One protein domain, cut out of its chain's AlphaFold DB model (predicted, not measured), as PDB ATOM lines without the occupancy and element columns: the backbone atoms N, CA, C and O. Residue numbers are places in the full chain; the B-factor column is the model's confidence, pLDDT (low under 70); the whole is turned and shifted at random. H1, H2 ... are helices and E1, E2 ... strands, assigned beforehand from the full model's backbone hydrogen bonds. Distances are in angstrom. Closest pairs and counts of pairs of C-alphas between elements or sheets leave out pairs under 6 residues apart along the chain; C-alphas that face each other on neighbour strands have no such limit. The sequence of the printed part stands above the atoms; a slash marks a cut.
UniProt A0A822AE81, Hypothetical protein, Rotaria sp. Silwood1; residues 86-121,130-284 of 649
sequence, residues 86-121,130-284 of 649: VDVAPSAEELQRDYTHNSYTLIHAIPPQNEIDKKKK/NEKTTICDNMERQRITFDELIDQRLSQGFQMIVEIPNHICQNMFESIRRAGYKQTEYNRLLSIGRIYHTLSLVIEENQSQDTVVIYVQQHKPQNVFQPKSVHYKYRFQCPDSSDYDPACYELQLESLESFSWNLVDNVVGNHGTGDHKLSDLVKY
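This is residues 86 to 121 and 130 to 284 of the 649 residues of the protein "Hypothetical protein" of Rotaria sp. Silwood1 (UniProt A0A822AE81). A twisted sheet of five strands forms the middle of the body, with the long helix H3 and H5 over one face and H4 and H1 over the other. A long two-stranded arm, the hairpin of E6 and E7, reaches far from this body and makes much of the length, while residues 112 to 121, with H2, stick out elsewhere. The printed part has 191 residues, with named elements in the order H1 E1 H2 H3 E2 H4 E3 E4 E5 E6 E7 H5; its class is mixed, helices and strands. The large sheet has the order E1 E5 E4 E3 E2, all antiparallel. The whole is loose, with a radius of gyration of the C-alphas of 21.6 A, and only just elongated, spanning 77 by 50 by 28 A.

H1, residues 92 to 98, begins with C-alpha 92 at (-30.801, 32.826, 35.114). E1, residues 99 to 106, and H2, residues 116 to 121, follow. After the cut comes H3, residues 131 to 155, 36.8 A long, then E2, residues 159 to 161, and H4, residues 166 to 178, 18.2 A. E3, residues 182 to 192, bends by 78 degrees at residue 185; E4 is residues 195 to 204, and E5, residues 211 to 221, is 32.2 A long. E6, residues 230 to 237, and E7, residues 244 to 251, precede H5, residues 261 to 269, which ends with C-alpha 269 at (-25.889, 37.596, 4.951).

E3, E4 and E5 form a meander, each strand the antiparallel neighbour of the one before; N 190 and O 197 are 2.8 A apart, N 198 and O 217 2.8 A. At the edges, E1 pairs with E5, N 102 to O 218 2.9 A, and E2 with E3, N 161 to O 189 2.9 A. The sheet E1 E5 E4 E3 E2 and the helices on both its faces make three layers, with H3 and H5 on one face and H1 and H4 on the other. H3, at a height of 8.6 A over the sheet, runs along the strands. With residues 145 to 149 alone it touches H5, on the same face; the closest C-alphas, of Leu 149 and Asp 265, are 6.4 A apart. On the opposite face, H4 runs slantwise to the strands at 48 degrees to E4 on the local plane, and H1 stands up from the sheet. In the hairpin E6 and E7, N 232 and O 249 are 2.8 A apart. Every O i to N i+4 pair is within hydrogen-bond range in H1, H2, H4 and H5; in H3, 20 of 21.

The farthest C-alphas, of Asn 130 and Ser 242, are 77.3 A apart. Residues 122 to 129 are not printed, with 13.9 A between C-alphas 121 and 130. Of the links that are printed whole, none is long. The mean pLDDT of the printed part is 78.5; 33 residues are under 70, among them 108 to 121 and 130 to 137.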
ATOM      1  N   VAL A  86     -39.871  24.114  21.637       90.31
ATOM      2  CA  VAL A  86     -39.619  23.568  22.973       90.31
ATOM      3  C   VAL A  86     -40.023  24.584  24.043       90.31
ATOM      4  O   VAL A  86     -39.965  25.794  23.828       90.31
ATOM      5  N   ASP A  87     -40.479  24.095  25.190       86.00
ATOM      6  CA  ASP A  87     -40.934  24.891  26.338       86.00
ATOM      7  C   ASP A  87     -39.847  25.080  27.411       86.00
ATOM      8  O   ASP A  87     -39.981  25.902  28.316       86.00
ATOM      9  N   VAL A  88     -38.743  24.341  27.304       84.00
ATOM     10  CA  VAL A  88     -37.633  24.383  28.256       84.00
ATOM     11  C   VAL A  88     -36.669  25.520  27.919       84.00
ATOM     12  O   VAL A  88     -36.002  25.508  26.884       84.00
ATOM     13  N   ALA A  89     -36.550  26.473  28.843       86.31
ATOM     14  CA  ALA A  89     -35.592  27.573  28.791       86.31
ATOM     15  C   ALA A  89     -34.615  27.518  29.985       86.31
ATOM     16  O   ALA A  89     -34.990  27.034  31.058       86.31
ATOM     17  N   PRO A  90     -33.379  28.035  29.844       86.69
ATOM     18  CA  PRO A  90     -32.385  27.985  30.909       86.69
ATOM     19  C   PRO A  90     -32.725  28.958  32.041       86.69
ATOM     20  O   PRO A  90     -33.227  30.070  31.821       86.69
ATOM     21  N   SER A  91     -32.394  28.568  33.273       87.50
ATOM     22  CA  SER A  91     -32.529  29.456  34.430       87.50
ATOM     23  C   SER A  91     -31.454  30.554  34.425       87.50
ATOM     24  O   SER A  91     -30.361  30.373  33.887       87.50
ATOM     25  N   ALA A  92     -31.746  31.706  35.039       86.88
ATOM     26  CA  ALA A  92     -30.801  32.826  35.114       86.88
ATOM     27  C   ALA A  92     -29.487  32.444  35.817       86.88
ATOM     28  O   ALA A  92     -28.409  32.877  35.414       86.88
ATOM     29  N   GLU A  93     -29.588  31.619  36.858       86.94
ATOM     30  CA  GLU A  93     -28.443  31.181  37.649       86.94
ATOM     31  C   GLU A  93     -27.531  30.229  36.870       86.94
ATOM     32  O   GLU A  93     -26.311  30.354  36.930       86.94
ATOM     33  N   GLU A  94     -28.122  29.292  36.126       85.81
ATOM     34  CA  GLU A  94     -27.387  28.338  35.293       85.81
ATOM     35  C   GLU A  94     -26.601  29.073  34.202       85.81
ATOM     36  O   GLU A  94     -25.403  28.850  34.038       85.81
ATOM     37  N   LEU A  95     -27.243  30.038  33.533       85.50
ATOM     38  CA  LEU A  95     -26.628  30.837  32.473       85.50
ATOM     39  C   LEU A  95     -25.419  31.650  32.966       85.50
ATOM     40  O   LEU A  95     -24.470  31.861  32.217       85.50
ATOM     41  N   GLN A  96     -25.436  32.115  34.218       85.31
ATOM     42  CA  GLN A  96     -24.326  32.876  34.799       85.31
ATOM     43  C   GLN A  96     -23.168  31.990  35.260       85.31
ATOM     44  O   GLN A  96     -22.012  32.394  35.129       85.31
ATOM     45  N   ARG A  97     -23.460  30.814  35.825       86.69
ATOM     46  CA  ARG A  97     -22.427  29.925  36.372       86.69
ATOM     47  C   ARG A  97     -21.745  29.093  35.292       86.69
ATOM     48  O   ARG A  97     -20.520  29.023  35.272       86.69
ATOM     49  N   ASP A  98     -22.533  28.495  34.403       86.50
ATOM     50  CA  ASP A  98     -22.086  27.352  33.600       86.50
ATOM     51  C   ASP A  98     -21.861  27.695  32.121       86.50
ATOM     52  O   ASP A  98     -21.421  26.834  31.357       86.50
ATOM     53  N   TYR A  99     -22.141  28.933  31.694       89.00
ATOM     54  CA  TYR A  99     -22.100  29.333  30.284       89.00
ATOM     55  C   TYR A  99     -21.125  30.481  30.011       89.00
ATOM     56  O   TYR A  99     -20.795  31.299  30.870       89.00
ATOM     57  N   THR A 100     -20.661  30.540  28.766       87.12
ATOM     58  CA  THR A 100     -19.914  31.658  28.179       87.12
ATOM     59  C   THR A 100     -20.772  32.361  27.142       87.12
ATOM     60  O   THR A 100     -21.589  31.732  26.469       87.12
ATOM     61  N   HIS A 101     -20.591  33.676  27.042       86.19
ATOM     62  CA  HIS A 101     -21.412  34.558  26.224       86.19
ATOM     63  C   HIS A 101     -20.561  35.149  25.103       86.19
ATOM     64  O   HIS A 101     -19.616  35.882  25.385       86.19
ATOM     65  N   ASN A 102     -20.918  34.869  23.851       87.62
ATOM     66  CA  ASN A 102     -20.277  35.456  22.673       87.62
ATOM     67  C   ASN A 102     -21.325  36.183  21.836       87.62
ATOM     68  O   ASN A 102     -22.345  35.589  21.501       87.62
ATOM     69  N   SER A 103     -21.073  37.433  21.458       89.06
ATOM     70  CA  SER A 103     -21.992  38.212  20.623       89.06
ATOM     71  C   SER A 103     -21.299  38.787  19.396       89.06
ATOM     72  O   SER A 103     -20.154  39.228  19.494       89.06
ATOM     73  N   TYR A 104     -22.005  38.830  18.272       91.12
ATOM     74  CA  TYR A 104     -21.573  39.508  17.048       91.12
ATOM     75  C   TYR A 104     -22.767  40.151  16.348       91.12
ATOM     76  O   TYR A 104     -23.922  39.783  16.575       91.12
ATOM     77  N   THR A 105     -22.469  41.128  15.500       86.44
ATOM     78  CA  THR A 105     -23.445  41.832  14.676       86.44
ATOM     79  C   THR A 105     -23.181  41.566  13.208       86.44
ATOM     80  O   THR A 105     -22.032  41.480  12.774       86.44
ATOM     81  N   LEU A 106     -24.259  41.426  12.445       82.50
ATOM     82  CA  LEU A 106     -24.210  41.266  11.000       82.50
ATOM     83  C   LEU A 106     -24.666  42.575  10.371       82.50
ATOM     84  O   LEU A 106     -25.822  42.979  10.523       82.50
ATOM     85  N   ILE A 107     -23.739  43.236   9.680       71.38
ATOM     86  CA  ILE A 107     -24.015  44.422   8.875       71.38
ATOM     87  C   ILE A 107     -24.106  43.944   7.432       71.38
ATOM     88  O   ILE A 107     -23.115  43.516   6.844       71.38
ATOM     89  N   HIS A 108     -25.305  43.980   6.871       64.62
ATOM     90  CA  HIS A 108     -25.519  43.560   5.498       64.62
ATOM     91  C   HIS A 108     -25.134  44.690   4.539       64.62
ATOM     92  O   HIS A 108     -25.724  45.773   4.576       64.62
ATOM     93  N   ALA A 109     -24.182  44.432   3.643       49.38
ATOM     94  CA  ALA A 109     -24.001  45.264   2.465       49.38
ATOM     95  C   ALA A 109     -25.207  45.021   1.554       49.38
ATOM     96  O   ALA A 109     -25.300  43.979   0.920       49.38
ATOM     97  N   ILE A 110     -26.149  45.963   1.539       49.44
ATOM     98  CA  ILE A 110     -27.312  45.959   0.649       49.44
ATOM     99  C   ILE A 110     -26.802  45.701  -0.779       49.44
ATOM    100  O   ILE A 110     -26.150  46.594  -1.331       49.44
ATOM    101  N   PRO A 111     -27.057  44.536  -1.409       41.44
ATOM    102  CA  PRO A 111     -26.719  44.385  -2.807       41.44
ATOM    103  C   PRO A 111     -27.591  45.383  -3.578       41.44
ATOM    104  O   PRO A 111     -28.817  45.395  -3.403       41.44
ATOM    105  N   PRO A 112     -27.005  46.247  -4.421       35.34
ATOM    106  CA  PRO A 112     -27.784  47.087  -5.309       35.34
ATOM    107  C   PRO A 112     -28.432  46.169  -6.345       35.34
ATOM    108  O   PRO A 112     -27.827  45.849  -7.362       35.34
ATOM    109  N   GLN A 113     -29.651  45.685  -6.099       41.47
ATOM    110  CA  GLN A 113     -30.381  45.022  -7.169       41.47
ATOM    111  C   GLN A 113     -30.947  46.056  -8.141       41.47
ATOM    112  O   GLN A 113     -31.658  46.998  -7.784       41.47
ATOM    113  N   ASN A 114     -30.569  45.830  -9.395       40.41
ATOM    114  CA  ASN A 114     -30.953  46.544 -10.594       40.41
ATOM    115  C   ASN A 114     -32.477  46.709 -10.727       40.41
ATOM    116  O   ASN A 114     -33.235  45.751 -10.634       40.41
ATOM    117  N   GLU A 115     -32.883  47.945 -11.021       43.44
ATOM    118  CA  GLU A 115     -34.019  48.395 -11.851       43.44
ATOM    119  C   GLU A 115     -35.460  47.884 -11.630       43.44
ATOM    120  O   GLU A 115     -36.387  48.516 -12.146       43.44
ATOM    121  N   ILE A 116     -35.733  46.848 -10.838       44.19
ATOM    122  CA  ILE A 116     -37.115  46.389 -10.594       44.19
ATOM    123  C   ILE A 116     -37.876  47.416  -9.739       44.19
ATOM    124  O   ILE A 116     -39.034  47.734 -10.028       44.19
ATOM    125  N   ASP A 117     -37.187  48.068  -8.797       44.09
ATOM    126  CA  ASP A 117     -37.741  49.207  -8.059       44.09
ATOM    127  C   ASP A 117     -37.962  50.431  -8.958       44.09
ATOM    128  O   ASP A 117     -38.851  51.230  -8.677       44.09
ATOM    129  N   LYS A 118     -37.247  50.573 -10.088       42.38
ATOM    130  CA  LYS A 118     -37.535  51.643 -11.064       42.38
ATOM    131  C   LYS A 118     -38.836  51.375 -11.826       42.38
ATOM    132  O   LYS A 118     -39.591  52.314 -12.057       42.38
ATOM    133  N   LYS A 119     -39.137  50.113 -12.168       34.06
ATOM    134  CA  LYS A 119     -40.406  49.740 -12.827       34.06
ATOM    135  C   LYS A 119     -41.619  49.828 -11.899       34.06
ATOM    136  O   LYS A 119     -42.697  50.177 -12.367       34.06
ATOM    137  N   LYS A 120     -41.461  49.568 -10.595       42.34
ATOM    138  CA  LYS A 120     -42.526  49.843  -9.612       42.34
ATOM    139  C   LYS A 120     -42.680  51.349  -9.335       42.34
ATOM    140  O   LYS A 120     -43.803  51.815  -9.167       42.34
ATOM    141  N   LYS A 121     -41.585  52.124  -9.367       40.22
ATOM    142  CA  LYS A 121     -41.593  53.587  -9.155       40.22
ATOM    143  C   LYS A 121     -42.105  54.409 -10.344       40.22
ATOM    144  O   LYS A 121     -42.548  55.529 -10.126       40.22
ATOM    145  N   ASN A 130     -40.414  60.108   1.564       44.09
ATOM    146  CA  ASN A 130     -40.148  60.210   2.992       44.09
ATOM    147  C   ASN A 130     -39.058  59.207   3.408       44.09
ATOM    148  O   ASN A 130     -39.168  58.026   3.084       44.09
ATOM    149  N   GLU A 131     -38.087  59.629   4.221       45.75
ATOM    150  CA  GLU A 131     -37.057  58.770   4.852       45.75
ATOM    151  C   GLU A 131     -37.639  57.542   5.589       45.75
ATOM    152  O   GLU A 131     -36.986  56.507   5.723       45.75
ATOM    153  N   LYS A 132     -38.910  57.617   6.009       46.56
ATOM    154  CA  LYS A 132     -39.640  56.514   6.653       46.56
ATOM    155  C   LYS A 132     -39.914  55.322   5.729       46.56
ATOM    156  O   LYS A 132     -39.986  54.204   6.226       46.56
ATOM    157  N   THR A 133     -40.058  55.522   4.417       49.62
ATOM    158  CA  THR A 133     -40.333  54.416   3.480       49.62
ATOM    159  C   THR A 133     -39.090  53.538   3.291       49.62
ATOM    160  O   THR A 133     -39.191  52.318   3.317       49.62
ATOM    161  N   THR A 134     -37.902  54.147   3.234       58.06
ATOM    162  CA  THR A 134     -36.612  53.441   3.134       58.06
ATOM    163  C   THR A 134     -36.293  52.572   4.350       58.06
ATOM    164  O   THR A 134     -35.738  51.489   4.191       58.06
ATOM    165  N   ILE A 135     -36.666  53.005   5.559       59.59
ATOM    166  CA  ILE A 135     -36.436  52.222   6.784       59.59
ATOM    167  C   ILE A 135     -37.348  50.990   6.821       59.59
ATOM    168  O   ILE A 135     -36.879  49.907   7.154       59.59
ATOM    169  N   CYS A 136     -38.627  51.124   6.449       60.78
ATOM    170  CA  CYS A 136     -39.554  49.991   6.389       60.78
ATOM    171  C   CYS A 136     -39.102  48.931   5.374       60.78
ATOM    172  O   CYS A 136     -39.092  47.745   5.702       60.78
ATOM    173  N   ASP A 137     -38.655  49.355   4.190       64.88
ATOM    174  CA  ASP A 137     -38.149  48.443   3.158       64.88
ATOM    175  C   ASP A 137     -36.853  47.742   3.612       64.88
ATOM    176  O   ASP A 137     -36.676  46.541   3.401       64.88
ATOM    177  N   ASN A 138     -35.954  48.464   4.291       70.38
ATOM    178  CA  ASN A 138     -34.735  47.886   4.860       70.38
ATOM    179  C   ASN A 138     -35.038  46.909   6.007       70.38
ATOM    180  O   ASN A 138     -34.404  45.859   6.097       70.38
ATOM    181  N   MET A 139     -36.021  47.224   6.854       76.12
ATOM    182  CA  MET A 139     -36.481  46.356   7.938       76.12
ATOM    183  C   MET A 139     -37.039  45.039   7.391       76.12
ATOM    184  O   MET A 139     -36.696  43.976   7.896       76.12
ATOM    185  N   GLU A 140     -37.861  45.090   6.341       76.06
ATOM    186  CA  GLU A 140     -38.417  43.889   5.714       76.06
ATOM    187  C   GLU A 140     -37.332  43.024   5.059       76.06
ATOM    188  O   GLU A 140     -37.332  41.806   5.233       76.06
ATOM    189  N   ARG A 141     -36.344  43.639   4.398       73.69
ATOM    190  CA  ARG A 141     -35.189  42.912   3.841       73.69
ATOM    191  C   ARG A 141     -34.377  42.206   4.925       73.69
ATOM    192  O   ARG A 141     -34.051  41.033   4.773       73.69
ATOM    193  N   GLN A 142     -34.081  42.894   6.029       79.56
ATOM    194  CA  GLN A 142     -33.364  42.277   7.146       79.56
ATOM    195  C   GLN A 142     -34.207  41.230   7.875       79.56
ATOM    196  O   GLN A 142     -33.642  40.270   8.390       79.56
ATOM    197  N   ARG A 143     -35.541  41.365   7.884       83.75
ATOM    198  CA  ARG A 143     -36.450  40.343   8.420       83.75
ATOM    199  C   ARG A 143     -36.326  39.031   7.648       83.75
ATOM    200  O   ARG A 143     -36.199  37.992   8.278       83.75
ATOM    201  N   ILE A 144     -36.278  39.078   6.315       82.88
ATOM    202  CA  ILE A 144     -36.105  37.871   5.486       82.88
ATOM    203  C   ILE A 144     -34.776  37.176   5.816       82.88
ATOM    204  O   ILE A 144     -34.749  35.969   6.038       82.88
ATOM    205  N   THR A 145     -33.676  37.929   5.910       84.69
ATOM    206  CA  THR A 145     -32.378  37.366   6.317       84.69
ATOM    207  C   THR A 145     -32.423  36.824   7.746       84.69
ATOM    208  O   THR A 145     -31.881  35.760   8.012       84.69
ATOM    209  N   PHE A 146     -33.077  37.526   8.672       89.38
ATOM    210  CA  PHE A 146     -33.253  37.092  10.059       89.38
ATOM    211  C   PHE A 146     -34.001  35.756  10.158       89.38
ATOM    212  O   PHE A 146     -33.552  34.867  10.883       89.38
ATOM    213  N   ASP A 147     -35.089  35.604   9.404       89.00
ATOM    214  CA  ASP A 147     -35.852  34.358   9.323       89.00
ATOM    215  C   ASP A 147     -34.997  33.238   8.699       89.00
ATOM    216  O   ASP A 147     -34.962  32.125   9.219       89.00
ATOM    217  N   GLU A 148     -34.176  33.544   7.688       88.56
ATOM    218  CA  GLU A 148     -33.223  32.581   7.121       88.56
ATOM    219  C   GLU A 148     -32.189  32.094   8.153       88.56
ATOM    220  O   GLU A 148     -31.897  30.903   8.235       88.56
ATOM    221  N   LEU A 149     -31.641  32.982   8.991       90.88
ATOM    222  CA  LEU A 149     -30.691  32.585  10.042       90.88
ATOM    223  C   LEU A 149     -31.323  31.644  11.079       90.88
ATOM    224  O   LEU A 149     -30.622  30.817  11.679       90.88
ATOM    225  N   ILE A 150     -32.628  31.788  11.313       92.06
ATOM    226  CA  ILE A 150     -33.418  30.890  12.155       92.06
ATOM    227  C   ILE A 150     -33.569  29.542  11.456       92.06
ATOM    228  O   ILE A 150     -33.240  28.522  12.062       92.06
ATOM    229  N   ASP A 151     -33.960  29.530  10.183       90.38
ATOM    230  CA  ASP A 151     -34.112  28.309   9.386       90.38
ATOM    231  C   ASP A 151     -32.810  27.499   9.313       90.38
ATOM    232  O   ASP A 151     -32.828  26.278   9.482       90.38
ATOM    233  N   GLN A 152     -31.654  28.157   9.172       90.44
ATOM    234  CA  GLN A 152     -30.345  27.489   9.193       90.44
ATOM    235  C   GLN A 152     -30.012  26.846  10.547       90.44
ATOM    236  O   GLN A 152     -29.289  25.853  10.617       90.44
ATOM    237  N   ARG A 153     -30.537  27.387  11.650       91.44
ATOM    238  CA  ARG A 153     -30.396  26.768  12.976       91.44
ATOM    239  C   ARG A 153     -31.365  25.601  13.127       91.44
ATOM    240  O   ARG A 153     -30.958  24.543  13.610       91.44
ATOM    241  N   LEU A 154     -32.610  25.766  12.683       91.44
ATOM    242  CA  LEU A 154     -33.624  24.708  12.689       91.44
ATOM    243  C   LEU A 154     -33.188  23.499  11.847       91.44
ATOM    244  O   LEU A 154     -33.357  22.361  12.283       91.44
ATOM    245  N   SER A 155     -32.556  23.725  10.691       87.50
ATOM    246  CA  SER A 155     -32.045  22.657   9.819       87.50
ATOM    247  C   SER A 155     -30.945  21.815  10.480       87.50
ATOM    248  O   SER A 155     -30.826  20.624  10.198       87.50
ATOM    249  N   GLN A 156     -30.187  22.401  11.413       87.25
ATOM    250  CA  GLN A 156     -29.177  21.718  12.234       87.25
ATOM    251  C   GLN A 156     -29.755  21.154  13.549       87.25
ATOM    252  O   GLN A 156     -29.002  20.670  14.395       87.25
ATOM    253  N   GLY A 157     -31.078  21.213  13.743       88.75
ATOM    254  CA  GLY A 157     -31.784  20.617  14.881       88.75
ATOM    255  C   GLY A 157     -32.038  21.548  16.068       88.75
ATOM    256  O   GLY A 157     -32.447  21.062  17.124       88.75
ATOM    257  N   PHE A 158     -31.806  22.860  15.938       92.00
ATOM    258  CA  PHE A 158     -32.282  23.802  16.955       92.00
ATOM    259  C   PHE A 158     -33.809  23.817  17.010       92.00
ATOM    260  O   PHE A 158     -34.498  23.531  16.034       92.00
ATOM    261  N   GLN A 159     -34.325  24.205  18.166       93.56
ATOM    262  CA  GLN A 159     -35.740  24.356  18.451       93.56
ATOM    263  C   GLN A 159     -35.990  25.777  18.947       93.56
ATOM    264  O   GLN A 159     -35.165  26.360  19.649       93.56
ATOM    265  N   MET A 160     -37.128  26.355  18.581       93.12
ATOM    266  CA  MET A 160     -37.547  27.669  19.054       93.12
ATOM    267  C   MET A 160     -38.188  27.562  20.434       93.12
ATOM    268  O   MET A 160     -39.122  26.784  20.642       93.12
ATOM    269  N   ILE A 161     -37.731  28.400  21.358       92.19
ATOM    270  CA  ILE A 161     -38.379  28.574  22.654       92.19
ATOM    271  C   ILE A 161     -39.523  29.574  22.475       92.19
ATOM    272  O   ILE A 161     -39.291  30.731  22.121       92.19
ATOM    273  N   VAL A 162     -40.759  29.110  22.685       86.75
ATOM    274  CA  VAL A 162     -41.983  29.879  22.382       86.75
ATOM    275  C   VAL A 162     -42.096  31.126  23.258       86.75
ATOM    276  O   VAL A 162     -42.375  32.215  22.758       86.75
ATOM    277  N   GLU A 163     -41.851  30.978  24.558       86.19
ATOM    278  CA  GLU A 163     -41.915  32.072  25.522       86.19
ATOM    279  C   GLU A 163     -40.515  32.388  26.037       86.19
ATOM    280  O   GLU A 163     -39.896  31.588  26.737       86.19
ATOM    281  N   ILE A 164     -40.006  33.572  25.689       85.50
ATOM    282  CA  ILE A 164     -38.710  34.039  26.184       85.50
ATOM    283  C   ILE A 164     -38.886  34.468  27.647       85.50
ATOM    284  O   ILE A 164     -39.626  35.419  27.911       85.50
ATOM    285  N   PRO A 165     -38.193  33.835  28.609       87.88
ATOM    286  CA  PRO A 165     -38.287  34.225  30.008       87.88
ATOM    287  C   PRO A 165     -37.850  35.675  30.250       87.88
ATOM    288  O   PRO A 165     -36.892  36.168  29.645       87.88
ATOM    289  N   ASN A 166     -38.494  36.338  31.216       87.38
ATOM    290  CA  ASN A 166     -38.245  37.748  31.535       87.38
ATOM    291  C   ASN A 166     -36.775  38.054  31.856       87.38
ATOM    292  O   ASN A 166     -36.270  39.095  31.442       87.38
ATOM    293  N   HIS A 167     -36.069  37.157  32.555       87.00
ATOM    294  CA  HIS A 167     -34.649  37.352  32.878       87.00
ATOM    295  C   HIS A 167     -33.761  37.356  31.630       87.00
ATOM    296  O   HIS A 167     -32.808  38.126  31.559       87.00
ATOM    297  N   ILE A 168     -34.086  36.536  30.624       85.44
ATOM    298  CA  ILE A 168     -33.357  36.504  29.348       85.44
ATOM    299  C   ILE A 168     -33.670  37.765  28.546       85.44
ATOM    300  O   ILE A 168     -32.756  38.386  28.010       85.44
ATOM    301  N   CYS A 169     -34.938  38.181  28.520       85.62
ATOM    302  CA  CYS A 169     -35.362  39.413  27.856       85.62
ATOM    303  C   CYS A 169     -34.645  40.651  28.432       85.62
ATOM    304  O   CYS A 169     -34.123  41.471  27.679       85.62
ATOM    305  N   GLN A 170     -34.524  40.747  29.760       86.00
ATOM    306  CA  GLN A 170     -33.789  41.828  30.430       86.00
ATOM    307  C   GLN A 170     -32.289  41.804  30.105       86.00
ATOM    308  O   GLN A 170     -31.732  42.826  29.705       86.00
ATOM    309  N   ASN A 171     -31.640  40.639  30.207       85.56
ATOM    310  CA  ASN A 171     -30.218  40.493  29.875       85.56
ATOM    311  C   ASN A 171     -29.926  40.847  28.409       85.56
ATOM    312  O   ASN A 171     -28.894  41.452  28.104       85.56
ATOM    313  N   MET A 172     -30.834  40.476  27.506       83.94
ATOM    314  CA  MET A 172     -30.774  40.810  26.086       83.94
ATOM    315  C   MET A 172     -30.891  42.322  25.880       83.94
ATOM    316  O   MET A 172     -30.013  42.907  25.248       83.94
ATOM    317  N   PHE A 173     -31.899  42.968  26.475       85.94
ATOM    318  CA  PHE A 173     -32.086  44.421  26.400       85.94
ATOM    319  C   PHE A 173     -30.840  45.181  26.878       85.94
ATOM    320  O   PHE A 173     -30.361  46.097  26.209       85.94
ATOM    321  N   GLU A 174     -30.263  44.781  28.013       86.25
ATOM    322  CA  GLU A 174     -29.045  45.408  28.521       86.25
ATOM    323  C   GLU A 174     -27.839  45.210  27.603       86.25
ATOM    324  O   GLU A 174     -27.044  46.136  27.445       86.25
ATOM    325  N   SER A 175     -27.685  44.020  27.018       85.56
ATOM    326  CA  SER A 175     -26.555  43.697  26.138       85.56
ATOM    327  C   SER A 175     -26.646  44.458  24.814       85.56
ATOM    328  O   SER A 175     -25.658  45.058  24.395       85.56
ATOM    329  N   ILE A 176     -27.845  44.543  24.228       85.94
ATOM    330  CA  ILE A 176     -28.140  45.348  23.031       85.94
ATOM    331  C   ILE A 176     -27.863  46.833  23.302       85.94
ATOM    332  O   ILE A 176     -27.163  47.487  22.528       85.94
ATOM    333  N   ARG A 177     -28.332  47.358  24.443       86.81
ATOM    334  CA  ARG A 177     -28.094  48.755  24.831       86.81
ATOM    335  C   ARG A 177     -26.613  49.040  25.081       86.81
ATOM    336  O   ARG A 177     -26.123  50.093  24.688       86.81
ATOM    337  N   ARG A 178     -25.887  48.116  25.726       86.56
ATOM    338  CA  ARG A 178     -24.428  48.214  25.932       86.56
ATOM    339  C   ARG A 178     -23.665  48.229  24.608       86.56
ATOM    340  O   ARG A 178     -22.642  48.898  24.524       86.56
ATOM    341  N   ALA A 179     -24.168  47.525  23.598       82.94
ATOM    342  CA  ALA A 179     -23.617  47.524  22.249       82.94
ATOM    343  C   ALA A 179     -23.997  48.772  21.421       82.94
ATOM    344  O   ALA A 179     -23.493  48.929  20.317       82.94
ATOM    345  N   GLY A 180     -24.833  49.673  21.956       84.25
ATOM    346  CA  GLY A 180     -25.201  50.935  21.304       84.25
ATOM    347  C   GLY A 180     -26.416  50.852  20.378       84.25
ATOM    348  O   GLY A 180     -26.675  51.801  19.647       84.25
ATOM    349  N   TYR A 181     -27.177  49.757  20.419       86.94
ATOM    350  CA  TYR A 181     -28.325  49.550  19.536       86.94
ATOM    351  C   TYR A 181     -29.665  49.735  20.252       86.94
ATOM    352  O   TYR A 181     -29.787  49.596  21.474       86.94
ATOM    353  N   LYS A 182     -30.709  49.987  19.461       85.50
ATOM    354  CA  LYS A 182     -32.103  50.041  19.899       85.50
ATOM    355  C   LYS A 182     -32.821  48.744  19.555       85.50
ATOM    356  O   LYS A 182     -32.825  48.304  18.407       85.50
ATOM    357  N   GLN A 183     -33.438  48.131  20.561       82.12
ATOM    358  CA  GLN A 183     -34.137  46.859  20.403       82.12
ATOM    359  C   GLN A 183     -35.467  47.030  19.653       82.12
ATOM    360  O   GLN A 183     -36.200  47.993  19.887       82.12
ATOM    361  N   THR A 184     -35.789  46.065  18.790       85.25
ATOM    362  CA  THR A 184     -37.106  45.935  18.146       85.25
ATOM    363  C   THR A 184     -37.917  44.786  18.759       85.25
ATOM    364  O   THR A 184     -37.449  44.067  19.643       85.25
ATOM    365  N   GLU A 185     -39.146  44.583  18.284       84.25
ATOM    366  CA  GLU A 185     -40.017  43.482  18.723       84.25
ATOM    367  C   GLU A 185     -39.543  42.100  18.229       84.25
ATOM    368  O   GLU A 185     -39.921  41.069  18.791       84.25
ATOM    369  N   TYR A 186     -38.679  42.053  17.211       86.12
ATOM    370  CA  TYR A 186     -38.206  40.807  16.614       86.12
ATOM    371  C   TYR A 186     -37.038  40.226  17.410       86.12
ATOM    372  O   TYR A 186     -35.869  40.493  17.135       86.12
ATOM    373  N   ASN A 187     -37.377  39.407  18.405       90.50
ATOM    374  CA  ASN A 187     -36.423  38.632  19.192       90.50
ATOM    375  C   ASN A 187     -36.823  37.157  19.179       90.50
ATOM    376  O   ASN A 187     -38.006  36.819  19.318       90.50
ATOM    377  N   ARG A 188     -35.843  36.272  19.007       91.88
ATOM    378  CA  ARG A 188     -36.037  34.820  19.017       91.88
ATOM    379  C   ARG A 188     -34.951  34.155  19.843       91.88
ATOM    380  O   ARG A 188     -33.778  34.510  19.753       91.88
ATOM    381  N   LEU A 189     -35.366  33.188  20.654       93.25
ATOM    382  CA  LEU A 189     -34.486  32.338  21.440       93.25
ATOM    383  C   LEU A 189     -34.582  30.918  20.879       93.25
ATOM    384  O   LEU A 189     -35.674  30.359  20.782       93.25
ATOM    385  N   LEU A 190     -33.440  30.350  20.514       93.62
ATOM    386  CA  LEU A 190     -33.322  28.988  20.018       93.62
ATOM    387  C   LEU A 190     -32.448  28.157  20.946       93.62
ATOM    388  O   LEU A 190     -31.493  28.674  21.531       93.62
ATOM    389  N   SER A 191     -32.738  26.866  21.034       91.88
ATOM    390  CA  SER A 191     -31.966  25.917  21.825       91.88
ATOM    391  C   SER A 191     -31.703  24.618  21.073       91.88
ATOM    392  O   SER A 191     -32.513  24.161  20.275       91.88
ATOM    393  N   ILE A 192     -30.556  24.004  21.346       89.75
ATOM    394  CA  ILE A 192     -30.300  22.599  21.031       89.75
ATOM    395  C   ILE A 192     -29.596  21.962  22.226       89.75
ATOM    396  O   ILE A 192     -28.422  22.214  22.503       89.75
ATOM    397  N   GLY A 193     -30.337  21.176  23.006       84.69
ATOM    398  CA  GLY A 193     -29.833  20.608  24.256       84.69
ATOM    399  C   GLY A 193     -29.348  21.688  25.232       84.69
ATOM    400  O   GLY A 193     -30.156  22.336  25.884       84.69
ATOM    401  N   ARG A 194     -28.023  21.864  25.339       84.75
ATOM    402  CA  ARG A 194     -27.357  22.835  26.232       84.75
ATOM    403  C   ARG A 194     -26.758  24.033  25.499       84.75
ATOM    404  O   ARG A 194     -25.898  24.700  26.048       84.75
ATOM    405  N   ILE A 195     -27.104  24.277  24.243       89.00
ATOM    406  CA  ILE A 195     -26.615  25.443  23.497       89.00
ATOM    407  C   ILE A 195     -27.806  26.358  23.261       89.00
ATOM    408  O   ILE A 195     -28.831  25.893  22.767       89.00
ATOM    409  N   TYR A 196     -27.665  27.645  23.585       91.19
ATOM    410  CA  TYR A 196     -28.728  28.630  23.380       91.19
ATOM    411  C   TYR A 196     -28.246  29.777  22.510       91.19
ATOM    412  O   TYR A 196     -27.180  30.342  22.751       91.19
ATOM    413  N   HIS A 197     -29.051  30.156  21.526       92.44
ATOM    414  CA  HIS A 197     -28.802  31.304  20.665       92.44
ATOM    415  C   HIS A 197     -29.956  32.288  20.768       92.44
ATOM    416  O   HIS A 197     -31.116  31.915  20.615       92.44
ATOM    417  N   THR A 198     -29.632  33.553  20.979       91.81
ATOM    418  CA  THR A 198     -30.573  34.661  20.888       91.81
ATOM    419  C   THR A 198     -30.278  35.464  19.633       91.81
ATOM    420  O   THR A 198     -29.140  35.872  19.396       91.81
ATOM    421  N   LEU A 199     -31.297  35.660  18.803       93.00
ATOM    422  CA  LEU A 199     -31.231  36.507  17.619       93.00
ATOM    423  C   LEU A 199     -32.209  37.662  17.812       93.00
ATOM    424  O   LEU A 199     -33.377  37.445  18.148       93.00
ATOM    425  N   SER A 200     -31.730  38.873  17.559       91.06
ATOM    426  CA  SER A 200     -32.495  40.105  17.705       91.06
ATOM    427  C   SER A 200     -32.276  41.009  16.507       91.06
ATOM    428  O   SER A 200     -31.137  41.279  16.129       91.06
ATOM    429  N   LEU A 201     -33.360  41.524  15.939       89.06
ATOM    430  CA  LEU A 201     -33.284  42.605  14.964       89.06
ATOM    431  C   LEU A 201     -33.168  43.929  15.725       89.06
ATOM    432  O   LEU A 201     -33.995  44.225  16.594       89.06
ATOM    433  N   VAL A 202     -32.131  44.714  15.452       88.62
ATOM    434  CA  VAL A 202     -31.836  45.944  16.197       88.62
ATOM    435  C   VAL A 202     -31.552  47.101  15.244       88.62
ATOM    436  O   VAL A 202     -31.189  46.898  14.088       88.62
ATOM    437  N   ILE A 203     -31.761  48.326  15.720       85.19
ATOM    438  CA  ILE A 203     -31.550  49.552  14.944       85.19
ATOM    439  C   ILE A 203     -30.326  50.271  15.501       85.19
ATOM    440  O   ILE A 203     -30.230  50.507  16.707       85.19
ATOM    441  N   GLU A 204     -29.401  50.616  14.619       83.38
ATOM    442  CA  GLU A 204     -28.270  51.489  14.894       83.38
ATOM    443  C   GLU A 204     -28.631  52.915  14.465       83.38
ATOM    444  O   GLU A 204     -28.852  53.187  13.282       83.38
ATOM    445  N   GLU A 205     -28.735  53.821  15.438       78.00
ATOM    446  CA  GLU A 205     -29.058  55.231  15.202       78.00
ATOM    447  C   GLU A 205     -27.773  55.974  14.788       78.00
ATOM    448  O   GLU A 205     -27.037  56.509  15.621       78.00
ATOM    449  N   ASN A 206     -27.469  55.981  13.488       70.31
ATOM    450  CA  ASN A 206     -26.369  56.770  12.931       70.31
ATOM    451  C   ASN A 206     -26.858  58.182  12.565       70.31
ATOM    452  O   ASN A 206     -27.979  58.368  12.105       70.31
ATOM    453  N   GLN A 207     -25.989  59.194  12.691       59.84
ATOM    454  CA  GLN A 207     -26.338  60.614  12.470       59.84
ATOM    455  C   GLN A 207     -26.850  60.941  11.051       59.84
ATOM    456  O   GLN A 207     -27.328  62.049  10.819       59.84
ATOM    457  N   SER A 208     -26.713  60.017  10.096       60.41
ATOM    458  CA  SER A 208     -27.109  60.211   8.697       60.41
ATOM    459  C   SER A 208     -28.268  59.309   8.269       60.41
ATOM    460  O   SER A 208     -29.171  59.801   7.601       60.41
ATOM    461  N   GLN A 209     -28.262  58.019   8.624       65.50
ATOM    462  CA  GLN A 209     -29.334  57.066   8.303       65.50
ATOM    463  C   GLN A 209     -29.385  55.939   9.339       65.50
ATOM    464  O   GLN A 209     -28.352  55.335   9.623       65.50
ATOM    465  N   ASP A 210     -30.577  55.621   9.841       70.94
ATOM    466  CA  ASP A 210     -30.791  54.460  10.710       70.94
ATOM    467  C   ASP A 210     -30.518  53.162   9.936       70.94
ATOM    468  O   ASP A 210     -31.143  52.888   8.904       70.94
ATOM    469  N   THR A 211     -29.596  52.341  10.440       76.12
ATOM    470  CA  THR A 211     -29.244  51.042   9.855       76.12
ATOM    471  C   THR A 211     -29.839  49.915  10.689       76.12
ATOM    472  O   THR A 211     -29.654  49.838  11.900       76.12
ATOM    473  N   VAL A 212     -30.588  49.021  10.041       81.00
ATOM    474  CA  VAL A 212     -31.126  47.818  10.690       81.00
ATOM    475  C   VAL A 212     -30.073  46.717  10.604       81.00
ATOM    476  O   VAL A 212     -29.597  46.408   9.512       81.00
ATOM    477  N   VAL A 213     -29.719  46.127  11.743       84.81
ATOM    478  CA  VAL A 213     -28.696  45.080  11.857       84.81
ATOM    479  C   VAL A 213     -29.220  43.901  12.672       84.81
ATOM    480  O   VAL A 213     -30.139  44.038  13.482       84.81
ATOM    481  N   ILE A 214     -28.631  42.723  12.470       87.00
ATOM    482  CA  ILE A 214     -28.971  41.528  13.249       87.00
ATOM    483  C   ILE A 214     -27.921  41.355  14.346       87.00
ATOM    484  O   ILE A 214     -26.731  41.212  14.063       87.00
ATOM    485  N   TYR A 215     -28.367  41.366  15.601       89.44
ATOM    486  CA  TYR A 215     -27.551  41.085  16.777       89.44
ATOM    487  C   TYR A 215     -27.740  39.626  17.185       89.44
ATOM    488  O   TYR A 215     -28.857  39.190  17.476       89.44
ATOM    489  N   VAL A 216     -26.646  38.869  17.213       90.94
ATOM    490  CA  VAL A 216     -26.647  37.458  17.603       90.94
ATOM    491  C   VAL A 216     -25.839  37.295  18.877       90.94
ATOM    492  O   VAL A 216     -24.690  37.730  18.955       90.94
ATOM    493  N   GLN A 217     -26.414  36.615  19.862       90.19
ATOM    494  CA  GLN A 217     -25.739  36.250  21.096       90.19
ATOM    495  C   GLN A 217     -25.826  34.735  21.319       90.19
ATOM    496  O   GLN A 217     -26.871  34.099  21.199       90.19
ATOM    497  N   GLN A 218     -24.675  34.138  21.606       90.31
ATOM    498  CA  GLN A 218     -24.484  32.708  21.777       90.31
ATOM    499  C   GLN A 218     -24.121  32.404  23.219       90.31
ATOM    500  O   GLN A 218     -23.178  32.978  23.765       90.31
ATOM    501  N   HIS A 219     -24.840  31.453  23.798       88.56
ATOM    502  CA  HIS A 219     -24.575  30.904  25.112       88.56
ATOM    503  C   HIS A 219     -24.064  29.479  24.941       88.56
ATOM    504  O   HIS A 219     -24.818  28.576  24.563       88.56
ATOM    505  N   LYS A 220     -22.773  29.289  25.209       85.19
ATOM    506  CA  LYS A 220     -22.107  27.988  25.102       85.19
ATOM    507  C   LYS A 220     -21.775  27.448  26.492       85.19
ATOM    508  O   LYS A 220     -21.285  28.229  27.313       85.19
ATOM    509  N   PRO A 221     -22.002  26.154  26.763       85.56
ATOM    510  CA  PRO A 221     -21.637  25.568  28.044       85.56
ATOM    511  C   PRO A 221     -20.111  25.606  28.215       85.56
ATOM    512  O   PRO A 221     -19.363  25.380  27.268       85.56
ATOM    513  N   GLN A 222     -19.636  25.898  29.425       82.06
ATOM    514  CA  GLN A 222     -18.205  25.885  29.758       82.06
ATOM    515  C   GLN A 222     -17.640  24.461  29.774       82.06
ATOM    516  O   GLN A 222     -16.488  24.229  29.408       82.06
ATOM    517  N   ASN A 223     -18.468  23.499  30.182       77.88
ATOM    518  CA  ASN A 223     -18.107  22.090  30.217       77.88
ATOM    519  C   ASN A 223     -18.408  21.444  28.866       77.88
ATOM    520  O   ASN A 223     -19.545  21.045  28.609       77.88
ATOM    521  N   VAL A 224     -17.369  21.326  28.040       70.31
ATOM    522  CA  VAL A 224     -17.448  20.708  26.713       70.31
ATOM    523  C   VAL A 224     -17.892  19.255  26.839       70.31
ATOM    524  O   VAL A 224     -17.250  18.447  27.522       70.31
ATOM    525  N   PHE A 225     -18.987  18.904  26.166       71.25
ATOM    526  CA  PHE A 225     -19.412  17.513  26.082       71.25
ATOM    527  C   PHE A 225     -18.451  16.732  25.178       71.25
ATOM    528  O   PHE A 225     -18.244  17.084  24.019       71.25
ATOM    529  N   GLN A 226     -17.873  15.643  25.689       72.06
ATOM    530  CA  GLN A 226     -17.077  14.738  24.864       72.06
ATOM    531  C   GLN A 226     -18.014  13.783  24.110       72.06
ATOM    532  O   GLN A 226     -18.684  12.966  24.756       72.06
ATOM    533  N   PRO A 227     -18.083  13.861  22.766       71.19
ATOM    534  CA  PRO A 227     -18.934  12.974  21.995       71.19
ATOM    535  C   PRO A 227     -18.460  11.531  22.167       71.19
ATOM    536  O   PRO A 227     -17.284  11.213  22.000       71.19
ATOM    537  N   LYS A 228     -19.390  10.642  22.526       75.00
ATOM    538  CA  LYS A 228     -19.122   9.203  22.560       75.00
ATOM    539  C   LYS A 228     -19.255   8.663  21.145       75.00
ATOM    540  O   LYS A 228     -20.321   8.812  20.551       75.00
ATOM    541  N   SER A 229     -18.213   8.015  20.637       78.00
ATOM    542  CA  SER A 229     -18.316   7.303  19.372       78.00
ATOM    543  C   SER A 229     -18.937   5.924  19.577       78.00
ATOM    544  O   SER A 229     -18.564   5.168  20.481       78.00
ATOM    545  N   VAL A 230     -19.939   5.598  18.761       82.06
ATOM    546  CA  VAL A 230     -20.609   4.295  18.797       82.06
ATOM    547  C   VAL A 230     -20.173   3.500  17.578       82.06
ATOM    548  O   VAL A 230     -20.438   3.877  16.442       82.06
ATOM    549  N   HIS A 231     -19.512   2.373  17.818       82.62
ATOM    550  CA  HIS A 231     -19.075   1.480  16.754       82.62
ATOM    551  C   HIS A 231     -20.233   0.565  16.351       82.62
ATOM    552  O   HIS A 231     -20.576  -0.372  17.075       82.62
ATOM    553  N   TYR A 232     -20.830   0.829  15.193       81.25
ATOM    554  CA  TYR A 232     -21.875  -0.002  14.613       81.25
ATOM    555  C   TYR A 232     -21.257  -1.022  13.655       81.25
ATOM    556  O   TYR A 232     -20.618  -0.661  12.669       81.25
ATOM    557  N   LYS A 233     -21.417  -2.313  13.952       81.94
ATOM    558  CA  LYS A 233     -20.970  -3.411  13.084       81.94
ATOM    559  C   LYS A 233     -22.180  -4.012  12.390       81.94
ATOM    560  O   LYS A 233     -23.143  -4.381  13.060       81.94
ATOM    561  N   TYR A 234     -22.104  -4.151  11.077       79.69
ATOM    562  CA  TYR A 234     -23.171  -4.699  10.253       79.69
ATOM    563  C   TYR A 234     -22.601  -5.679   9.228       79.69
ATOM    564  O   TYR A 234     -21.390  -5.820   9.056       79.69
ATOM    565  N   ARG A 235     -23.501  -6.413   8.582       77.00
ATOM    566  CA  ARG A 235     -23.186  -7.258   7.437       77.00
ATOM    567  C   ARG A 235     -24.105  -6.856   6.303       77.00
ATOM    568  O   ARG A 235     -25.299  -6.686   6.536       77.00
ATOM    569  N   PHE A 236     -23.560  -6.709   5.111       72.38
ATOM    570  CA  PHE A 236     -24.340  -6.400   3.920       72.38
ATOM    571  C   PHE A 236     -23.915  -7.354   2.800       72.38
ATOM    572  O   PHE A 236     -22.810  -7.889   2.822       72.38
ATOM    573  N   GLN A 237     -24.815  -7.628   1.865       72.12
ATOM    574  CA  GLN A 237     -24.537  -8.502   0.730       72.12
ATOM    575  C   GLN A 237     -24.420  -7.641  -0.526       72.12
ATOM    576  O   GLN A 237     -25.369  -6.932  -0.872       72.12
ATOM    577  N   CYS A 238     -23.267  -7.680  -1.199       65.88
ATOM    578  CA  CYS A 238     -23.111  -7.040  -2.505       65.88
ATOM    579  C   CYS A 238     -23.967  -7.779  -3.554       65.88
ATOM    580  O   CYS A 238     -24.007  -9.006  -3.508       65.88
ATOM    581  N   PRO A 239     -24.579  -7.090  -4.540       61.38
ATOM    582  CA  PRO A 239     -25.372  -7.742  -5.591       61.38
ATOM    583  C   PRO A 239     -24.635  -8.857  -6.354       61.38
ATOM    584  O   PRO A 239     -25.256  -9.844  -6.735       61.38
ATOM    585  N   ASP A 240     -23.315  -8.717  -6.525       66.06
ATOM    586  CA  ASP A 240     -22.457  -9.674  -7.242       66.06
ATOM    587  C   ASP A 240     -21.747 -10.687  -6.317       66.06
ATOM    588  O   ASP A 240     -20.969 -11.514  -6.791       66.06
ATOM    589  N   SER A 241     -21.982 -10.624  -4.999       70.44
ATOM    590  CA  SER A 241     -21.381 -11.526  -4.005       70.44
ATOM    591  C   SER A 241     -22.399 -12.551  -3.507       70.44
ATOM    592  O   SER A 241     -23.552 -12.228  -3.205       70.44
ATOM    593  N   SER A 242     -21.966 -13.805  -3.372       78.19
ATOM    594  CA  SER A 242     -22.771 -14.867  -2.765       78.19
ATOM    595  C   SER A 242     -22.833 -14.780  -1.240       78.19
ATOM    596  O   SER A 242     -23.740 -15.364  -0.650       78.19
ATOM    597  N   ASP A 243     -21.903 -14.051  -0.616       80.00
ATOM    598  CA  ASP A 243     -21.719 -14.009   0.834       80.00
ATOM    599  C   ASP A 243     -21.998 -12.616   1.423       80.00
ATOM    600  O   ASP A 243     -21.978 -11.591   0.740       80.00
ATOM    601  N   TYR A 244     -22.276 -12.592   2.729       77.69
ATOM    602  CA  TYR A 244     -22.440 -11.362   3.501       77.69
ATOM    603  C   TYR A 244     -21.089 -10.840   4.002       77.69
ATOM    604  O   TYR A 244     -20.466 -11.454   4.876       77.69
ATOM    605  N   ASP A 245     -20.705  -9.652   3.545       75.69
ATOM    606  CA  ASP A 245     -19.454  -9.005   3.922       75.69
ATOM    607  C   ASP A 245     -19.607  -8.238   5.248       75.69
ATOM    608  O   ASP A 245     -20.548  -7.449   5.418       75.69
ATOM    609  N   PRO A 246     -18.713  -8.456   6.234       78.50
ATOM    610  CA  PRO A 246     -18.714  -7.696   7.475       78.50
ATOM    611  C   PRO A 246     -18.146  -6.294   7.252       78.50
ATOM    612  O   PRO A 246     -17.036  -6.128   6.753       78.50
ATOM    613  N   ALA A 247     -18.875  -5.285   7.714       76.81
ATOM    614  CA  ALA A 247     -18.435  -3.901   7.701       76.81
ATOM    615  C   ALA A 247     -18.719  -3.227   9.050       76.81
ATOM    616  O   ALA A 247     -19.509  -3.697   9.876       76.81
ATOM    617  N   CYS A 248     -18.010  -2.137   9.319       73.56
ATOM    618  CA  CYS A 248     -18.184  -1.367  10.540       73.56
ATOM    619  C   CYS A 248     -18.157   0.125  10.244       73.56
ATOM    620  O   CYS A 248     -17.415   0.574   9.375       73.56
ATOM    621  N   TYR A 249     -18.940   0.875  11.007       76.62
ATOM    622  CA  TYR A 249     -19.001   2.321  10.942       76.62
ATOM    623  C   TYR A 249     -18.898   2.920  12.341       76.62
ATOM    624  O   TYR A 249     -19.476   2.396  13.296       76.62
ATOM    625  N   GLU A 250     -18.154   4.012  12.465       80.38
ATOM    626  CA  GLU A 250     -18.054   4.767  13.707       80.38
ATOM    627  C   GLU A 250     -19.043   5.935  13.657       80.38
ATOM    628  O   GLU A 250     -18.824   6.932  12.975       80.38
ATOM    629  N   LEU A 251     -20.155   5.808  14.385       77.56
ATOM    630  CA  LEU A 251     -21.111   6.894  14.560       77.56
ATOM    631  C   LEU A 251     -20.481   7.934  15.488       77.56
ATOM    632  O   LEU A 251     -20.334   7.695  16.691       77.56
ATOM    633  N   GLN A 252     -20.107   9.079  14.927       72.19
ATOM    634  CA  GLN A 252     -19.584  10.211  15.679       72.19
ATOM    635  C   GLN A 252     -20.702  11.227  15.900       72.19
ATOM    636  O   GLN A 252     -21.307  11.720  14.949       72.19
ATOM    637  N   LEU A 253     -20.995  11.528  17.168       73.50
ATOM    638  CA  LEU A 253     -21.904  12.620  17.493       73.50
ATOM    639  C   LEU A 253     -21.189  13.938  17.212       73.50
ATOM    640  O   LEU A 253     -20.089  14.179  17.712       73.50
ATOM    641  N   GLU A 254     -21.815  14.788  16.418       70.44
ATOM    642  CA  GLU A 254     -21.178  16.021  16.006       70.44
ATOM    643  C   GLU A 254     -21.145  17.074  17.124       70.44
ATOM    644  O   GLU A 254     -22.136  17.312  17.816       70.44
ATOM    645  N   SER A 255     -19.998  17.742  17.285       75.25
ATOM    646  CA  SER A 255     -19.818  18.804  18.279       75.25
ATOM    647  C   SER A 255     -20.224  20.173  17.726       75.25
ATOM    648  O   SER A 255     -19.394  20.963  17.262       75.25
ATOM    649  N   LEU A 256     -21.519  20.485  17.829       78.88
ATOM    650  CA  LEU A 256     -22.073  21.797  17.460       78.88
ATOM    651  C   LEU A 256     -21.555  22.955  18.334       78.88
ATOM    652  O   LEU A 256     -21.657  24.114  17.938       78.88
ATOM    653  N   GLU A 257     -20.944  22.667  19.487       78.00
ATOM    654  CA  GLU A 257     -20.303  23.673  20.349       78.00
ATOM    655  C   GLU A 257     -19.138  24.378  19.630       78.00
ATOM    656  O   GLU A 257     -18.919  25.584  19.802       78.00
ATOM    657  N   SER A 258     -18.421  23.635  18.779       78.44
ATOM    658  CA  SER A 258     -17.282  24.126  17.995       78.44
ATOM    659  C   SER A 258     -17.674  24.754  16.653       78.44
ATOM    660  O   SER A 258     -16.838  25.369  15.993       78.44
ATOM    661  N   PHE A 259     -18.949  24.650  16.264       85.69
ATOM    662  CA  PHE A 259     -19.421  25.101  14.962       85.69
ATOM    663  C   PHE A 259     -19.402  26.632  14.841       85.69
ATOM    664  O   PHE A 259     -19.869  27.372  15.719       85.69
ATOM    665  N   SER A 260     -18.853  27.121  13.730       86.44
ATOM    666  CA  SER A 260     -18.656  28.542  13.457       86.44
ATOM    667  C   SER A 260     -19.899  29.186  12.836       86.44
ATOM    668  O   SER A 260     -19.898  29.558  11.666       86.44
ATOM    669  N   TRP A 261     -20.949  29.376  13.635       89.00
ATOM    670  CA  TRP A 261     -22.186  30.051  13.211       89.00
ATOM    671  C   TRP A 261     -21.972  31.457  12.634       89.00
ATOM    672  O   TRP A 261     -22.664  31.834  11.700       89.00
ATOM    673  N   ASN A 262     -20.971  32.205  13.114       89.50
ATOM    674  CA  ASN A 262     -20.624  33.514  12.547       89.50
ATOM    675  C   ASN A 262     -20.249  33.408  11.054       89.50
ATOM    676  O   ASN A 262     -20.608  34.264  10.256       89.50
ATOM    677  N   LEU A 263     -19.559  32.336  10.645       87.88
ATOM    678  CA  LEU A 263     -19.227  32.127   9.234       87.88
ATOM    679  C   LEU A 263     -20.490  31.852   8.409       87.88
ATOM    680  O   LEU A 263     -20.671  32.475   7.369       87.88
ATOM    681  N   VAL A 264     -21.366  30.965   8.894       89.19
ATOM    682  CA  VAL A 264     -22.641  30.635   8.235       89.19
ATOM    683  C   VAL A 264     -23.495  31.885   8.059       89.19
ATOM    684  O   VAL A 264     -23.936  32.181   6.952       89.19
ATOM    685  N   ASP A 265     -23.656  32.659   9.128       90.00
ATOM    686  CA  ASP A 265     -24.487  33.853   9.114       90.00
ATOM    687  C   ASP A 265     -23.925  34.938   8.172       90.00
ATOM    688  O   ASP A 265     -24.696  35.613   7.494       90.00
ATOM    689  N   ASN A 266     -22.596  35.076   8.054       87.44
ATOM    690  CA  ASN A 266     -21.972  35.979   7.074       87.44
ATOM    691  C   ASN A 266     -22.136  35.495   5.627       87.44
ATOM    692  O   ASN A 266     -22.261  36.316   4.719       87.44
ATOM    693  N   VAL A 267     -22.140  34.179   5.390       86.81
ATOM    694  CA  VAL A 267     -22.386  33.606   4.055       86.81
ATOM    695  C   VAL A 267     -23.837  33.831   3.633       86.81
ATOM    696  O   VAL A 267     -24.077  34.293   2.518       86.81
ATOM    697  N   VAL A 268     -24.799  33.556   4.523       86.88
ATOM    698  CA  VAL A 268     -26.225  33.851   4.295       86.88
ATOM    699  C   VAL A 268     -26.421  35.347   4.087       86.88
ATOM    700  O   VAL A 268     -27.026  35.760   3.098       86.88
ATOM    701  N   GLY A 269     -25.847  36.147   4.988       80.44
ATOM    702  CA  GLY A 269     -25.889  37.596   4.951       80.44
ATOM    703  C   GLY A 269     -25.369  38.142   3.630       80.44
ATOM    704  O   GLY A 269     -26.042  38.951   3.027       80.44
ATOM    705  N   ASN A 270     -24.237  37.683   3.106       78.75
ATOM    706  CA  ASN A 270     -23.686  38.215   1.853       78.75
ATOM    707  C   ASN A 270     -24.172  37.483   0.588       78.75
ATOM    708  O   ASN A 270     -23.594  37.665  -0.484       78.75
ATOM    709  N   HIS A 271     -25.205  36.637   0.686       74.88
ATOM    710  CA  HIS A 271     -25.694  35.794  -0.416       74.88
ATOM    711  C   HIS A 271     -24.588  34.964  -1.102       74.88
ATOM    712  O   HIS A 271     -24.607  34.780  -2.318       74.88
ATOM    713  N   GLY A 272     -23.575  34.533  -0.343       66.81
ATOM    714  CA  GLY A 272     -22.422  33.795  -0.871       66.81
ATOM    715  C   GLY A 272     -21.518  34.591  -1.820       66.81
ATOM    716  O   GLY A 272     -20.698  33.996  -2.518       66.81
ATOM    717  N   THR A 273     -21.658  35.920  -1.869       65.25
ATOM    718  CA  THR A 273     -20.822  36.807  -2.689       65.25
ATOM    719  C   THR A 273     -19.641  37.385  -1.896       65.25
ATOM    720  O   THR A 273     -19.662  37.444  -0.665       65.25
ATOM    721  N   GLY A 274     -18.583  37.796  -2.604       67.44
ATOM    722  CA  GLY A 274     -17.362  38.345  -2.002       67.44
ATOM    723  C   GLY A 274     -16.415  37.276  -1.443       67.44
ATOM    724  O   GLY A 274     -16.249  36.207  -2.033       67.44
ATOM    725  N   ASP A 275     -15.789  37.574  -0.302       62.50
ATOM    726  CA  ASP A 275     -14.778  36.714   0.334       62.50
ATOM    727  C   ASP A 275     -15.381  35.509   1.085       62.50
ATOM    728  O   ASP A 275     -14.674  34.572   1.463       62.50
ATOM    729  N   HIS A 276     -16.703  35.494   1.279       65.12
ATOM    730  CA  HIS A 276     -17.424  34.475   2.043       65.12
ATOM    731  C   HIS A 276     -18.002  33.380   1.137       65.12
ATOM    732  O   HIS A 276     -19.215  33.195   1.043       65.12
ATOM    733  N   LYS A 277     -17.122  32.638   0.460       70.75
ATOM    734  CA  LYS A 277     -17.522  31.479  -0.351       70.75
ATOM    735  C   LYS A 277     -17.969  30.295   0.511       70.75
ATOM    736  O   LYS A 277     -17.503  30.115   1.638       70.75
ATOM    737  N   LEU A 278     -18.825  29.444  -0.063       79.31
ATOM    738  CA  LEU A 278     -19.214  28.170   0.544       79.31
ATOM    739  C   LEU A 278     -17.967  27.307   0.772       79.31
ATOM    740  O   LEU A 278     -17.262  26.941  -0.167       79.31
ATOM    741  N   SER A 279     -17.704  27.008   2.040       77.25
ATOM    742  CA  SER A 279     -16.630  26.127   2.487       77.25
ATOM    743  C   SER A 279     -17.222  24.972   3.280       77.25
ATOM    744  O   SER A 279     -18.330  25.083   3.810       77.25
ATOM    745  N   ASP A 280     -16.480  23.875   3.399       76.69
ATOM    746  CA  ASP A 280     -16.960  22.669   4.088       76.69
ATOM    747  C   ASP A 280     -17.288  22.927   5.572       76.69
ATOM    748  O   ASP A 280     -18.106  22.233   6.168       76.69
ATOM    749  N   LEU A 281     -16.735  24.000   6.150       80.75
ATOM    750  CA  LEU A 281     -17.031  24.468   7.509       80.75
ATOM    751  C   LEU A 281     -18.482  24.940   7.698       80.75
ATOM    752  O   LEU A 281     -18.951  25.011   8.830       80.75
ATOM    753  N   VAL A 282     -19.181  25.293   6.616       81.44
ATOM    754  CA  VAL A 282     -20.540  25.863   6.643       81.44
ATOM    755  C   VAL A 282     -21.619  24.781   6.508       81.44
ATOM    756  O   VAL A 282     -22.790  25.083   6.705       81.44
ATOM    757  N   LYS A 283     -21.240  23.521   6.229       83.50
ATOM    758  CA  LYS A 283     -22.164  22.396   5.973       83.50
ATOM    759  C   LYS A 283     -23.282  22.749   4.993       83.50
ATOM    760  O   LYS A 283     -24.470  22.692   5.306       83.50
ATOM    761  N   TYR A 284     -22.883  23.138   3.795       88.12
ATOM    762  CA  TYR A 284     -23.829  23.350   2.713       88.12
ATOM    763  C   TYR A 284     -24.387  22.015   2.210       88.12
ATOM    764  O   TYR A 284     -23.753  20.963   2.306       88.12
TER     765      TYR A 284